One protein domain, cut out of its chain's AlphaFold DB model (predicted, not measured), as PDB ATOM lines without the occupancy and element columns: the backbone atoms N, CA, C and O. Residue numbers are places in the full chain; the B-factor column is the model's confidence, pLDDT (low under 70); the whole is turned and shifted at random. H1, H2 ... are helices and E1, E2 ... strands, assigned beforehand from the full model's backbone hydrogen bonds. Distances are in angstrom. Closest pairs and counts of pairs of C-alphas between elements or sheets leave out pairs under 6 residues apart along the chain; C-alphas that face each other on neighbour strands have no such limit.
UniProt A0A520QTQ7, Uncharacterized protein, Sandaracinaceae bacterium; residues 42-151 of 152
ATOM      1  N   PRO A  42      64.939  46.409  75.651       84.25
ATOM      2  CA  PRO A  42      64.481  47.762  75.931       84.25
ATOM      3  C   PRO A  42      63.595  47.770  77.176       84.25
ATOM      4  O   PRO A  42      62.802  46.851  77.395       84.25
ATOM      5  N   CYS A  43      63.700  48.826  77.985       87.06
ATOM      6  CA  CYS A  43      63.024  48.897  79.280       87.06
ATOM      7  C   CYS A  43      61.505  48.670  79.163       87.06
ATOM      8  O   CYS A  43      60.907  48.012  80.005       87.06
ATOM      9  N   SER A  44      60.875  49.135  78.081       82.00
ATOM     10  CA  SER A  44      59.437  48.950  77.830       82.00
ATOM     11  C   SER A  44      58.991  47.486  77.707       82.00
ATOM     12  O   SER A  44      57.805  47.209  77.876       82.00
ATOM     13  N   LEU A  45      59.917  46.561  77.433       84.81
ATOM     14  CA  LEU A  45      59.664  45.121  77.334       84.81
ATOM     15  C   LEU A  45      60.009  44.357  78.622       84.81
ATOM     16  O   LEU A  45      59.802  43.147  78.693       84.81
ATOM     17  N   ILE A  46      60.520  45.032  79.656       87.31
ATOM     18  CA  ILE A  46      60.800  44.409  80.952       87.31
ATOM     19  C   ILE A  46      59.526  44.450  81.803       87.31
ATOM     20  O   ILE A  46      59.164  45.473  82.382       87.31
ATOM     21  N   GLU A  47      58.842  43.310  81.896       83.19
ATOM     22  CA  GLU A  47      57.502  43.228  82.496       83.19
ATOM     23  C   GLU A  47      57.479  43.393  84.020       83.19
ATOM     24  O   GLU A  47      56.475  43.822  84.590       83.19
ATOM     25  N   THR A  48      58.574  43.054  84.710       85.00
ATOM     26  CA  THR A  48      58.600  43.087  86.180       85.00
ATOM     27  C   THR A  48      59.296  44.352  86.696       85.00
ATOM     28  O   THR A  48      60.451  44.605  86.338       85.00
ATOM     29  N   PRO A  49      58.660  45.137  87.593       82.00
ATOM     30  CA  PRO A  49      59.257  46.357  88.146       82.00
ATOM     31  C   PRO A  49      60.600  46.121  88.842       82.00
ATOM     32  O   PRO A  49      61.484  46.969  88.782       82.00
ATOM     33  N   HIS A  50      60.772  44.951  89.466       84.38
ATOM     34  CA  HIS A  50      62.026  44.580  90.115       84.38
ATOM     35  C   HIS A  50      63.163  44.378  89.105       84.38
ATOM     36  O   HIS A  50      64.250  44.907  89.309       84.38
ATOM     37  N   ARG A  51      62.939  43.637  88.007       87.44
ATOM     38  CA  ARG A  51      63.958  43.483  86.952       87.44
ATOM     39  C   ARG A  51      64.235  44.808  86.262       87.44
ATOM     40  O   ARG A  51      65.374  45.093  85.937       87.44
ATOM     41  N   CYS A  52      63.206  45.630  86.098       88.31
ATOM     42  CA  CYS A  52      63.358  46.958  85.538       88.31
ATOM     43  C   CYS A  52      64.276  47.852  86.376       88.31
ATOM     44  O   CYS A  52      65.139  48.522  85.836       88.31
ATOM     45  N   ALA A  53      64.091  47.868  87.697       85.56
ATOM     46  CA  ALA A  53      64.912  48.687  88.583       85.56
ATOM     47  C   ALA A  53      66.364  48.188  88.691       85.56
ATOM     48  O   ALA A  53      67.242  48.970  89.042       85.56
ATOM     49  N   ALA A  54      66.602  46.903  88.412       86.81
ATOM     50  CA  ALA A  54      67.937  46.312  88.373       86.81
ATOM     51  C   ALA A  54      68.640  46.510  87.019       86.81
ATOM     52  O   ALA A  54      69.863  46.601  86.979       86.81
ATOM     53  N   ALA A  55      67.876  46.612  85.927       87.94
ATOM     54  CA  ALA A  55      68.384  46.791  84.573       87.94
ATOM     55  C   ALA A  55      69.095  48.154  84.410       87.94
ATOM     56  O   ALA A  55      68.457  49.207  84.558       87.94
ATOM     57  N   PRO A  56      70.401  48.179  84.081       86.38
ATOM     58  CA  PRO A  56      71.131  49.417  83.854       86.38
ATOM     59  C   PRO A  56      70.453  50.329  82.824       86.38
ATOM     60  O   PRO A  56      70.210  49.957  81.673       86.38
ATOM     61  N   GLY A  57      70.189  51.570  83.235       82.50
ATOM     62  CA  GLY A  57      69.518  52.566  82.397       82.50
ATOM     63  C   GLY A  57      67.991  52.490  82.410       82.50
ATOM     64  O   GLY A  57      67.370  53.275  81.704       82.50
ATOM     65  N   CYS A  58      67.374  51.625  83.220       87.38
ATOM     66  CA  CYS A  58      65.924  51.544  83.384       87.38
ATOM     67  C   CYS A  58      65.455  52.034  84.773       87.38
ATOM     68  O   CYS A  58      66.189  51.990  85.757       87.38
ATOM     69  N   GLU A  59      64.214  52.525  84.863       85.31
ATOM     70  CA  GLU A  59      63.546  52.936  86.105       85.31
ATOM     71  C   GLU A  59      62.150  52.294  86.192       85.31
ATOM     72  O   GLU A  59      61.315  52.430  85.295       85.31
ATOM     73  N   GLY A  60      61.885  51.597  87.301       79.62
ATOM     74  CA  GLY A  60      60.651  50.841  87.549       79.62
ATOM     75  C   GLY A  60      59.598  51.577  88.385       79.62
ATOM     76  O   GLY A  60      59.007  50.977  89.280       79.62
ATOM     77  N   VAL A  61      59.353  52.872  88.153       72.00
ATOM     78  CA  VAL A  61      58.335  53.636  88.908       72.00
ATOM     79  C   VAL A  61      56.995  53.605  88.168       72.00
ATOM     80  O   VAL A  61      56.723  54.426  87.297       72.00
ATOM     81  N   GLY A  62      56.147  52.630  88.513       75.25
ATOM     82  CA  GLY A  62      54.799  52.435  87.950       75.25
ATOM     83  C   GLY A  62      54.767  51.722  86.592       75.25
ATOM     84  O   GLY A  62      53.890  50.897  86.359       75.25
ATOM     85  N   SER A  63      55.743  51.976  85.723       77.62
ATOM     86  CA  SER A  63      55.966  51.247  84.465       77.62
ATOM     87  C   SER A  63      57.458  51.201  84.165       77.62
ATOM     88  O   SER A  63      58.143  52.168  84.497       77.62
ATOM     89  N   CYS A  64      57.948  50.136  83.527       83.88
ATOM     90  CA  CYS A  64      59.354  50.079  83.155       83.88
ATOM     91  C   CYS A  64      59.649  50.962  81.945       83.88
ATOM     92  O   CYS A  64      59.036  50.820  80.886       83.88
ATOM     93  N   ARG A  65      60.566  51.909  82.123       83.88
ATOM     94  CA  ARG A  65      60.996  52.864  81.095       83.88
ATOM     95  C   ARG A  65      62.471  53.159  81.293       83.88
ATOM     96  O   ARG A  65      62.988  52.925  82.382       83.88
ATOM     97  N   GLY A  66      63.147  53.675  80.274       81.25
ATOM     98  CA  GLY A  66      64.518  54.103  80.494       81.25
ATOM     99  C   GLY A  66      64.605  55.375  81.324       81.25
ATOM    100  O   GLY A  66      63.702  56.219  81.324       81.25
ATOM    101  N   ALA A  67      65.710  55.473  82.044       83.50
ATOM    102  CA  ALA A  67      66.030  56.535  82.970       83.50
ATOM    103  C   ALA A  67      66.899  57.595  82.290       83.50
ATOM    104  O   ALA A  67      67.782  57.287  81.490       83.50
ATOM    105  N   ALA A  68      66.686  58.854  82.668       86.69
ATOM    106  CA  ALA A  68      67.661  59.897  82.375       86.69
ATOM    107  C   ALA A  68      68.963  59.621  83.148       86.69
ATOM    108  O   ALA A  68      68.944  59.042  84.238       86.69
ATOM    109  N   LEU A  69      70.095  60.076  82.609       86.81
ATOM    110  CA  LEU A  69      71.367  60.059  83.327       86.81
ATOM    111  C   LEU A  69      71.242  60.882  84.621       86.81
ATOM    112  O   LEU A  69      70.608  61.945  84.618       86.81
ATOM    113  N   PRO A  70      71.840  60.421  85.735       86.06
ATOM    114  CA  PRO A  70      71.835  61.188  86.970       86.06
ATOM    115  C   PRO A  70      72.606  62.493  86.770       86.06
ATOM    116  O   PRO A  70      73.602  62.532  86.046       86.06
ATOM    117  N   CYS A  71      72.174  63.559  87.452       89.31
ATOM    118  CA  CYS A  71      72.816  64.868  87.326       89.31
ATOM    119  C   CYS A  71      74.314  64.805  87.651       89.31
ATOM    120  O   CYS A  71      75.090  65.456  86.972       89.31
ATOM    121  N   SER A  72      74.732  63.962  88.599       87.50
ATOM    122  CA  SER A  72      76.142  63.787  88.982       87.50
ATOM    123  C   SER A  72      77.049  63.255  87.872       87.50
ATOM    124  O   SER A  72      78.263  63.389  87.979       87.50
ATOM    125  N   SER A  73      76.489  62.657  86.818       86.25
ATOM    126  CA  SER A  73      77.240  62.166  85.656       86.25
ATOM    127  C   SER A  73      77.280  63.165  84.498       86.25
ATOM    128  O   SER A  73      77.784  62.833  83.430       86.25
ATOM    129  N   ILE A  74      76.711  64.361  84.670       86.69
ATOM    130  CA  ILE A  74      76.691  65.396  83.639       86.69
ATOM    131  C   ILE A  74      77.953  66.240  83.766       86.69
ATOM    132  O   ILE A  74      78.168  66.917  84.770       86.69
ATOM    133  N   GLU A  75      78.755  66.235  82.708       82.12
ATOM    134  CA  GLU A  75      79.896  67.128  82.559       82.12
ATOM    135  C   GLU A  75      79.464  68.394  81.800       82.12
ATOM    136  O   GLU A  75      78.765  68.328  80.788       82.12
ATOM    137  N   GLY A  76      79.860  69.572  82.290       79.56
ATOM    138  CA  GLY A  76      79.546  70.855  81.655       79.56
ATOM    139  C   GLY A  76      78.345  71.582  82.270       79.56
ATOM    140  O   GLY A  76      78.290  71.801  83.479       79.56
ATOM    141  N   SER A  77      77.415  72.059  81.435       85.50
ATOM    142  CA  SER A  77      76.337  72.942  81.898       85.50
ATOM    143  C   SER A  77      75.153  72.154  82.454       85.50
ATOM    144  O   SER A  77      74.323  71.647  81.709       85.50
ATOM    145  N   CYS A  78      74.997  72.116  83.777       87.50
ATOM    146  CA  CYS A  78      73.831  71.479  84.405       87.50
ATOM    147  C   CYS A  78      72.503  72.129  83.984       87.50
ATOM    148  O   CYS A  78      71.464  71.479  84.005       87.50
ATOM    149  N   ALA A  79      72.533  73.413  83.603       85.31
ATOM    150  CA  ALA A  79      71.345  74.197  83.277       85.31
ATOM    151  C   ALA A  79      70.646  73.749  81.981       85.31
ATOM    152  O   ALA A  79      69.469  74.050  81.800       85.31
ATOM    153  N   SER A  80      71.336  73.024  81.091       86.50
ATOM    154  CA  SER A  80      70.709  72.429  79.903       86.50
ATOM    155  C   SER A  80      69.907  71.163  80.207       86.50
ATOM    156  O   SER A  80      69.207  70.676  79.324       86.50
ATOM    157  N   HIS A  81      69.969  70.647  81.437       89.56
ATOM    158  CA  HIS A  81      69.314  69.405  81.829       89.56
ATOM    159  C   HIS A  81      68.267  69.675  82.907       89.56
ATOM    160  O   HIS A  81      68.567  70.146  84.007       89.56
ATOM    161  N   ALA A  82      67.006  69.385  82.598       91.12
ATOM    162  CA  ALA A  82      65.911  69.719  83.491       91.12
ATOM    163  C   ALA A  82      66.002  68.910  84.795       91.12
ATOM    164  O   ALA A  82      66.197  67.694  84.792       91.12
ATOM    165  N   GLY A  83      65.840  69.597  85.928       90.38
ATOM    166  CA  GLY A  83      65.972  69.004  87.264       90.38
ATOM    167  C   GLY A  83      67.409  68.944  87.801       90.38
ATOM    168  O   GLY A  83      67.596  68.629  88.979       90.38
ATOM    169  N   CYS A  84      68.404  69.299  86.981       92.25
ATOM    170  CA  CYS A  84      69.792  69.436  87.401       92.25
ATOM    171  C   CYS A  84      70.139  70.897  87.708       92.25
ATOM    172  O   CYS A  84      69.626  71.832  87.095       92.25
ATOM    173  N   ARG A  85      71.021  71.097  88.685       91.06
ATOM    174  CA  ARG A  85      71.561  72.403  89.076       91.06
ATOM    175  C   ARG A  85      73.057  72.294  89.319       91.06
ATOM    176  O   ARG A  85      73.544  71.227  89.679       91.06
ATOM    177  N   VAL A  86      73.764  73.405  89.158       88.75
ATOM    178  CA  VAL A  86      75.163  73.496  89.576       88.75
ATOM    179  C   VAL A  86      75.209  73.526  91.103       88.75
ATOM    180  O   VAL A  86      74.608  74.406  91.718       88.75
ATOM    181  N   GLU A  87      75.928  72.587  91.707       84.31
ATOM    182  CA  GLU A  87      76.419  72.703  93.076       84.31
ATOM    183  C   GLU A  87      77.892  73.106  93.015       84.31
ATOM    184  O   GLU A  87      78.753  72.384  92.507       84.31
ATOM    185  N   ALA A  88      78.167  74.329  93.468       73.31
ATOM    186  CA  ALA A  88      79.526  74.813  93.602       73.31
ATOM    187  C   ALA A  88      80.125  74.199  94.867       73.31
ATOM    188  O   ALA A  88      79.768  74.597  95.978       73.31
ATOM    189  N   GLU A  89      81.049  73.255  94.708       66.06
ATOM    190  CA  GLU A  89      81.946  72.919  95.804       66.06
ATOM    191  C   GLU A  89      83.016  74.013  95.866       66.06
ATOM    192  O   GLU A  89      83.570  74.420  94.842       66.06
ATOM    193  N   GLY A  90      83.265  74.558  97.060       56.91
ATOM    194  CA  GLY A  90      84.034  75.792  97.302       56.91
ATOM    195  C   GLY A  90      85.505  75.808  96.846       56.91
ATOM    196  O   GLY A  90      86.253  76.692  97.248       56.91
ATOM    197  N   THR A  91      85.932  74.853  96.023       62.75
ATOM    198  CA  THR A  91      87.288  74.653  95.497       62.75
ATOM    199  C   THR A  91      87.401  74.912  93.985       62.75
ATOM    200  O   THR A  91      88.408  74.556  93.376       62.75
ATOM    201  N   GLY A  92      86.395  75.537  93.360       62.69
ATOM    202  CA  GLY A  92      86.424  75.902  91.934       62.69
ATOM    203  C   GLY A  92      85.995  74.786  90.979       62.69
ATOM    204  O   GLY A  92      86.076  74.963  89.766       62.69
ATOM    205  N   HIS A  93      85.499  73.669  91.515       68.06
ATOM    206  CA  HIS A  93      84.864  72.607  90.744       68.06
ATOM    207  C   HIS A  93      83.344  72.711  90.909       68.06
ATOM    208  O   HIS A  93      82.806  72.645  92.015       68.06
ATOM    209  N   SER A  94      82.645  72.915  89.796       77.12
ATOM    210  CA  SER A  94      81.187  72.843  89.735       77.12
ATOM    211  C   SER A  94      80.782  71.418  89.389       77.12
ATOM    212  O   SER A  94      81.125  70.941  88.307       77.12
ATOM    213  N   SER A  95      80.045  70.757  90.277       85.75
ATOM    214  CA  SER A  95      79.398  69.486  89.958       85.75
ATOM    215  C   SER A  95      77.915  69.715  89.681       85.75
ATOM    216  O   SER A  95      77.316  70.704  90.116       85.75
ATOM    217  N   CYS A  96      77.316  68.814  88.914       90.00
ATOM    218  CA  CYS A  96      75.883  68.824  88.689       90.00
ATOM    219  C   CYS A  96      75.185  67.978  89.756       90.00
ATOM    220  O   CYS A  96      75.485  66.804  89.944       90.00
ATOM    221  N   ALA A  97      74.206  68.570  90.433       89.81
ATOM    222  CA  ALA A  97      73.421  67.924  91.475       89.81
ATOM    223  C   ALA A  97      71.919  68.057  91.207       89.81
ATOM    224  O   ALA A  97      71.474  68.833  90.359       89.81
ATOM    225  N   GLY A  98      71.118  67.295  91.952       88.94
ATOM    226  CA  GLY A  98      69.663  67.252  91.815       88.94
ATOM    227  C   GLY A  98      69.156  65.927  91.254       88.94
ATOM    228  O   GLY A  98      69.864  64.921  91.238       88.94
ATOM    229  N   ARG A  99      67.893  65.929  90.824       88.56
ATOM    230  CA  ARG A  99      67.232  64.759  90.242       88.56
ATOM    231  C   ARG A  99      66.795  65.117  88.832       88.56
ATOM    232  O   ARG A  99      65.857  65.894  88.662       88.56
ATOM    233  N   ALA A 100      67.479  64.533  87.853       88.94
ATOM    234  CA  ALA A 100      67.144  64.667  86.446       88.94
ATOM    235  C   ALA A 100      65.663  64.331  86.220       88.94
ATOM    236  O   ALA A 100      65.139  63.362  86.782       88.94
ATOM    237  N   LEU A 101      64.977  65.147  85.417       88.56
ATOM    238  CA  LEU A 101      63.620  64.830  84.997       88.56
ATOM    239  C   LEU A 101      63.640  63.572  84.129       88.56
ATOM    240  O   LEU A 101      64.492  63.408  83.258       88.56
ATOM    241  N   ARG A 102      62.664  62.696  84.364       85.62
ATOM    242  CA  ARG A 102      62.491  61.481  83.570       85.62
ATOM    243  C   ARG A 102      62.155  61.816  82.119       85.62
ATOM    244  O   ARG A 102      61.446  62.787  81.854       85.62
ATOM    245  N   CYS A 103      62.611  60.969  81.201       87.50
ATOM    246  CA  CYS A 103      62.440  61.168  79.766       87.50
ATOM    247  C   CYS A 103      60.960  61.256  79.347       87.50
ATOM    248  O   CYS A 103      60.600  62.087  78.522       87.50
ATOM    249  N   ASP A 104      60.067  60.501  79.996       84.00
ATOM    250  CA  ASP A 104      58.622  60.496  79.708       84.00
ATOM    251  C   ASP A 104      57.918  61.834  80.002       84.00
ATOM    252  O   ASP A 104      56.762  62.035  79.623       84.00
ATOM    253  N   ARG A 105      58.601  62.766  80.677       88.62
ATOM    254  CA  ARG A 105      58.102  64.120  80.939       88.62
ATOM    255  C   ARG A 105      58.232  65.051  79.738       88.62
ATOM    256  O   ARG A 105      57.610  66.113  79.760       88.62
ATOM    257  N   PHE A 106      59.007  64.678  78.723       89.75
ATOM    258  CA  PHE A 106      59.194  65.477  77.518       89.75
ATOM    259  C   PHE A 106      58.329  64.932  76.382       89.75
ATOM    260  O   PHE A 106      58.410  63.762  76.018       89.75
ATOM    261  N   SER A 107      57.496  65.795  75.804       91.38
ATOM    262  CA  SER A 107      56.618  65.456  74.677       91.38
ATOM    263  C   SER A 107      57.152  65.941  73.329       91.38
ATOM    264  O   SER A 107      56.526  65.691  72.302       91.38
ATOM    265  N   ASP A 108      58.297  66.625  73.318       92.62
ATOM    266  CA  ASP A 108      58.928  67.161  72.122       92.62
ATOM    267  C   ASP A 108      60.372  66.665  71.961       92.62
ATOM    268  O   ASP A 108      61.108  66.464  72.932       92.62
ATOM    269  N   LEU A 109      60.773  66.484  70.699       92.19
ATOM    270  CA  LEU A 109      62.086  65.976  70.301       92.19
ATOM    271  C   LEU A 109      63.235  66.777  70.926       92.19
ATOM    272  O   LEU A 109      64.226  66.202  71.369       92.19
ATOM    273  N   ARG A 110      63.119  68.109  70.952       93.56
ATOM    274  CA  ARG A 110      64.221  68.990  71.345       93.56
ATOM    275  C   ARG A 110      64.494  68.902  72.840       93.56
ATOM    276  O   ARG A 110      65.650  68.767  73.228       93.56
ATOM    277  N   SER A 111      63.453  68.963  73.663       91.50
ATOM    278  CA  SER A 111      63.584  68.817  75.111       91.50
ATOM    279  C   SER A 111      64.045  67.409  75.482       91.50
ATOM    280  O   SER A 111      64.878  67.260  76.372       91.50
ATOM    281  N   CYS A 112      63.573  66.392  74.752       89.88
ATOM    282  CA  CYS A 112      63.997  65.013  74.952       89.88
ATOM    283  C   CYS A 112      65.502  64.830  74.740       89.88
ATOM    284  O   CYS A 112      66.202  64.379  75.638       89.88
ATOM    285  N   LEU A 113      66.010  65.235  73.573       89.94
ATOM    286  CA  LEU A 113      67.429  65.101  73.239       89.94
ATOM    287  C   LEU A 113      68.325  66.053  74.047       89.94
ATOM    288  O   LEU A 113      69.526  65.826  74.152       89.94
ATOM    289  N   GLY A 114      67.755  67.114  74.625       89.44
ATOM    290  CA  GLY A 114      68.451  67.974  75.581       89.44
ATOM    291  C   GLY A 114      68.671  67.312  76.945       89.44
ATOM    292  O   GLY A 114      69.573  67.706  77.686       89.44
ATOM    293  N   GLN A 115      67.888  66.287  77.292       90.75
ATOM    294  CA  GLN A 115      68.052  65.558  78.540       90.75
ATOM    295  C   GLN A 115      69.059  64.418  78.365       90.75
ATOM    296  O   GLN A 115      68.863  63.499  77.571       90.75
ATOM    297  N   ALA A 116      70.135  64.449  79.152       88.00
ATOM    298  CA  ALA A 116      71.154  63.411  79.108       88.00
ATOM    299  C   ALA A 116      70.535  62.035  79.418       88.00
ATOM    300  O   ALA A 116      69.836  61.870  80.419       88.00
ATOM    301  N   GLY A 117      70.807  61.048  78.563       84.25
ATOM    302  CA  GLY A 117      70.326  59.669  78.715       84.25
ATOM    303  C   GLY A 117      68.941  59.410  78.121       84.25
ATOM    304  O   GLY A 117      68.486  58.271  78.144       84.25
ATOM    305  N   CYS A 118      68.287  60.430  77.562       88.19
ATOM    306  CA  CYS A 118      67.032  60.275  76.840       88.19
ATOM    307  C   CYS A 118      67.266  60.185  75.326       88.19
ATOM    308  O   CYS A 118      68.191  60.783  74.779       88.19
ATOM    309  N   THR A 119      66.390  59.457  74.642       86.19
ATOM    310  CA  THR A 119      66.347  59.332  73.188       86.19
ATOM    311  C   THR A 119      64.919  59.485  72.673       86.19
ATOM    312  O   THR A 119      63.942  59.383  73.422       86.19
ATOM    313  N   TRP A 120      64.796  59.730  71.372       83.94
ATOM    314  CA  TRP A 120      63.515  59.902  70.704       83.94
ATOM    315  C   TRP A 120      63.261  58.804  69.673       83.94
ATOM    316  O   TRP A 120      63.955  58.714  68.662       83.94
ATOM    317  N   SER A 121      62.197  58.034  69.890       82.38
ATOM    318  CA  SER A 121      61.730  56.967  68.990       82.38
ATOM    319  C   SER A 121      60.219  57.080  68.718       82.38
ATOM    320  O   SER A 121      59.482  56.101  68.700       82.38
ATOM    321  N   GLY A 122      59.730  58.314  68.542       82.62
ATOM    322  CA  GLY A 122      58.297  58.640  68.420       82.62
ATOM    323  C   GLY A 122      57.645  59.055  69.745       82.62
ATOM    324  O   GLY A 122      56.612  59.719  69.749       82.62
ATOM    325  N   SER A 123      58.300  58.745  70.861       85.06
ATOM    326  CA  SER A 123      58.083  59.348  72.176       85.06
ATOM    327  C   SER A 123      59.437  59.526  72.869       85.06
ATOM    328  O   SER A 123      60.418  58.905  72.447       85.06
ATOM    329  N   CYS A 124      59.508  60.377  73.895       84.94
ATOM    330  CA  CYS A 124      60.727  60.507  74.682       84.94
ATOM    331  C   CYS A 124      60.817  59.397  75.731       84.94
ATOM    332  O   CYS A 124      59.937  59.251  76.584       84.94
ATOM    333  N   GLY A 125      61.902  58.636  75.684       83.06
ATOM    334  CA  GLY A 125      62.213  57.584  76.643       83.06
ATOM    335  C   GLY A 125      63.712  57.534  76.890       83.06
ATOM    336  O   GLY A 125      64.490  57.997  76.064       83.06
ATOM    337  N   GLY A 126      64.136  57.004  78.033       78.44
ATOM    338  CA  GLY A 126      65.482  56.447  78.093       78.44
ATOM    339  C   GLY A 126      65.467  55.075  77.423       78.44
ATOM    340  O   GLY A 126      64.404  54.456  77.310       78.44
ATOM    341  N   GLU A 127      66.640  54.571  77.075       78.94
ATOM    342  CA  GLU A 127      66.804  53.183  76.645       78.94
ATOM    343  C   GLU A 127      67.596  52.399  77.678       78.94
ATOM    344  O   GLU A 127      68.353  52.955  78.481       78.94
ATOM    345  N   ALA A 128      67.423  51.084  77.627       84.88
ATOM    346  CA  ALA A 128      68.292  50.169  78.338       84.88
ATOM    347  C   ALA A 128      69.745  50.418  77.891       84.88
ATOM    348  O   ALA A 128      70.013  50.624  76.704       84.88
ATOM    349  N   ARG A 129      70.693  50.423  78.833       86.56
ATOM    350  CA  ARG A 129      72.121  50.534  78.509       86.56
ATOM    351  C   ARG A 129      72.525  49.399  77.563       86.56
ATOM    352  O   ARG A 129      72.263  48.236  77.856       86.56
ATOM    353  N   GLU A 130      73.178  49.725  76.457       87.31
ATOM    354  CA  GLU A 130      73.704  48.718  75.532       87.31
ATOM    355  C   GLU A 130      74.731  47.793  76.211       87.31
ATOM    356  O   GLU A 130      75.469  48.232  77.094       87.31
ATOM    357  N   CYS A 131      74.793  46.524  75.791       89.75
ATOM    358  CA  CYS A 131      75.653  45.528  76.439       89.75
ATOM    359  C   CYS A 131      77.136  45.924  76.391       89.75
ATOM    360  O   CYS A 131      77.791  45.903  77.425       89.75
ATOM    361  N   GLY A 132      77.644  46.406  75.249       88.50
ATOM    362  CA  GLY A 132      79.053  46.819  75.126       88.50
ATOM    363  C   GLY A 132      79.440  48.000  76.027       88.50
ATOM    364  O   GLY A 132      80.580  48.119  76.460       88.50
ATOM    365  N   ALA A 133      78.482  48.845  76.427       87.69
ATOM    366  CA  ALA A 133      78.742  49.893  77.416       87.69
ATOM    367  C   ALA A 133      78.915  49.339  78.847       87.69
ATOM    368  O   ALA A 133      79.204  50.105  79.772       87.69
ATOM    369  N   LEU A 134      78.723  48.033  79.057       88.94
ATOM    370  CA  LEU A 134      78.910  47.313  80.318       88.94
ATOM    371  C   LEU A 134      80.167  46.425  80.312       88.94
ATOM    372  O   LEU A 134      80.351  45.637  81.241       88.94
ATOM    373  N   ASP A 135      81.049  46.558  79.318       90.06
ATOM    374  CA  ASP A 135      82.340  45.861  79.300       90.06
ATOM    375  C   ASP A 135      83.134  46.115  80.595       90.06
ATOM    376  O   ASP A 135      83.158  47.222  81.141       90.06
ATOM    377  N   GLY A 136      83.732  45.053  81.144       86.19
ATOM    378  CA  GLY A 136      84.409  45.087  82.446       86.19
ATOM    379  C   GLY A 136      83.479  45.179  83.670       86.19
ATOM    380  O   GLY A 136      83.965  45.138  84.801       86.19
ATOM    381  N   ARG A 137      82.150  45.251  83.488       89.31
ATOM    382  CA  ARG A 137      81.140  45.277  84.564       89.31
ATOM    383  C   ARG A 137      80.296  44.006  84.558       89.31
ATOM    384  O   ARG A 137      79.117  44.024  84.217       89.31
ATOM    385  N   VAL A 138      80.908  42.898  84.984       89.19
ATOM    386  CA  VAL A 138      80.301  41.547  85.012       89.19
ATOM    387  C   VAL A 138      78.902  41.553  85.641       89.19
ATOM    388  O   VAL A 138      77.970  41.010  85.056       89.19
ATOM    389  N   PHE A 139      78.744  42.180  86.813       89.25
ATOM    390  CA  PHE A 139      77.468  42.212  87.538       89.25
ATOM    391  C   PHE A 139      76.380  42.990  86.790       89.25
ATOM    392  O   PHE A 139      75.274  42.485  86.628       89.25
ATOM    393  N   ASP A 140      76.704  44.177  86.277       90.25
ATOM    394  CA  ASP A 140      75.746  44.986  85.519       90.25
ATOM    395  C   ASP A 140      75.360  44.292  84.206       90.25
ATOM    396  O   ASP A 140      74.206  44.347  83.790       90.25
ATOM    397  N   CYS A 141      76.313  43.596  83.576       91.62
ATOM    398  CA  CYS A 141      76.080  42.841  82.350       91.62
ATOM    399  C   CYS A 141      75.063  41.709  82.548       91.62
ATOM    400  O   CYS A 141      74.167  41.550  81.726       91.62
ATOM    401  N   VAL A 142      75.173  40.929  83.631       91.25
ATOM    402  CA  VAL A 142      74.240  39.815  83.885       91.25
ATOM    403  C   VAL A 142      72.876  40.278  84.397       91.25
ATOM    404  O   VAL A 142      71.887  39.567  84.220       91.25
ATOM    405  N   GLU A 143      72.806  41.454  85.025       91.69
ATOM    406  CA  GLU A 143      71.535  42.062  85.432       91.69
ATOM    407  C   GLU A 143      70.818  42.751  84.272       91.69
ATOM    408  O   GLU A 143      69.592  42.867  84.310       91.69
ATOM    409  N   GLN A 144      71.540  43.163  83.224       90.69
ATOM    410  CA  GLN A 144      70.923  43.737  82.038       90.69
ATOM    411  C   GLN A 144      70.240  42.649  81.201       90.69
ATOM    412  O   GLN A 144      70.919  41.819  80.587       90.69
ATOM    413  N   PRO A 145      68.896  42.630  81.107       91.06
ATOM    414  CA  PRO A 145      68.224  41.585  80.352       91.06
ATOM    415  C   PRO A 145      68.635  41.653  78.876       91.06
ATOM    416  O   PRO A 145      68.691  42.733  78.297       91.06
ATOM    417  N   GLY A 146      68.920  40.498  78.273       90.38
ATOM    418  CA  GLY A 146      69.392  40.405  76.883       90.38
ATOM    419  C   GLY A 146      70.914  40.496  76.709       90.38
ATOM    420  O   GLY A 146      71.408  40.211  75.615       90.38
ATOM    421  N   CYS A 147      71.657  40.814  77.775       93.31
ATOM    422  CA  CYS A 147      73.116  40.784  77.787       93.31
ATOM    423  C   CYS A 147      73.660  39.499  78.427       93.31
ATOM    424  O   CYS A 147      72.999  38.843  79.235       93.31
ATOM    425  N   TYR A 148      74.875  39.122  78.041       93.12
ATOM    426  CA  TYR A 148      75.606  38.003  78.618       93.12
ATOM    427  C   TYR A 148      77.112  38.253  78.586       93.12
ATOM    428  O   TYR A 148      77.648  38.946  77.722       93.12
ATOM    429  N   VAL A 149      77.793  37.653  79.556       93.00
ATOM    430  CA  VAL A 149      79.239  37.740  79.722       93.00
ATOM    431  C   VAL A 149      79.929  36.695  78.848       93.00
ATOM    432  O   VAL A 149      79.577  35.516  78.903       93.00
ATOM    433  N   LEU A 150      80.939  37.122  78.089       86.56
ATOM    434  CA  LEU A 150      81.929  36.232  77.495       86.56
ATOM    435  C   LEU A 150      83.227  36.352  78.301       86.56
ATOM    436  O   LEU A 150      83.838  37.421  78.361       86.56
ATOM    437  N   SER A 151      83.616  35.256  78.943       70.81
ATOM    438  CA  SER A 151      84.911  35.123  79.609       70.81
ATOM    439  C   SER A 151      85.788  34.221  78.744       70.81
ATOM    440  O   SER A 151      85.329  33.137  78.379       70.81
TER     441      SER A 151
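AT A GLANCE: This is residues 42 to 151 of the 152 residues of an uncharacterized protein of Sandaracinaceae bacterium (UniProt A0A520QTQ7). Three small groups follow one another in a loose arc: the hairpin of E1 and E2 at one end, the shorter hairpin of E3 and E4 with H2 beside it at the bend, and H3, H4 and E5 with H1 nearby at the other end. Loops make up much of the rest, and one long stretch, residues 55 to 83, runs from the group with H1 to the E1 and E2 hairpin. The printed part has 110 residues with four named helices and five named strands, in the order H1, E1, E2, H2, E3, E4, H3, H4, E5; both two-stranded sheets, E1 - E2 and E3 - E4, are antiparallel. The class is mixed, helices and strands, with under half of the residues in named elements. The whole is compact by its radius of gyration of the C-alphas, 15.0 A, and spans 42 by 35 by 21 A.

HOW THE PARTS SIT: E1, residues 84 to 89, and E2, residues 93 to 98, form an antiparallel hairpin, their directions at 141 degrees. N 87 and O 95 are 2.8 A apart and N 97 and O 85 are 2.8 A apart, within hydrogen-bond range. E3, residues 118 to 120, and E4, residues 124 to 126, form a second antiparallel hairpin at 136 degrees, with N 119 and O 125 at 2.8 A. E1 and E2 are each apart from E3 and E4. H2, residues 109 to 114, has its closest C-alphas to E3 at Leu 113 and Thr 119, 5.9 A, and to E4 at Cys 112 and Cys 124, 5.6 A. H3, residues 131 to 134, and H4, residues 138 to 143, touch only at the corner, and only just, with 3 pairs of C-alphas within 8 A; the closest are Leu 134 and Cys 141, 5.7 A. E5, residues 147 to 150, pairs with no named strand; its closest C-alpha pair with H4 is Tyr 148 and Val 142, 5.7 A. H1, residues 49 to 54, and H4 are close but not clearly touching, Ala 54 and Glu 143 being the closest C-alphas at 6.3 A; they run opposite ways at a shallow tilt of 12 degrees. In H1, H2 and H4 every O i to N i+4 pair is within hydrogen-bond range; H3 is too short for such a pair.

IN THESE COORDINATES: H1 begins at C-alpha 49 (59.257, 46.357, 88.146) and is 8.7 A long. E1 measures 15.2 A and E2 16.2 A from first to last C-alpha. H2 is 8.5 A, E3 and E4 are 7.1 A each, H3 is 5.4 A and H4 is 8.8 A. E5, 9.9 A, ends at C-alpha 150 (81.929, 36.232, 77.495).

THE WHOLE: The two C-alphas farthest apart are those of Glu 47 and Thr 91, 45.2 A. The printed part has no cut. The link from H1 to E1 is long, with 29 residues; within it residues 58 to 59 pair antiparallel with residues 65 to 66. The mean pLDDT of the printed part is 85.4, and residues 89 to 93 are under 70.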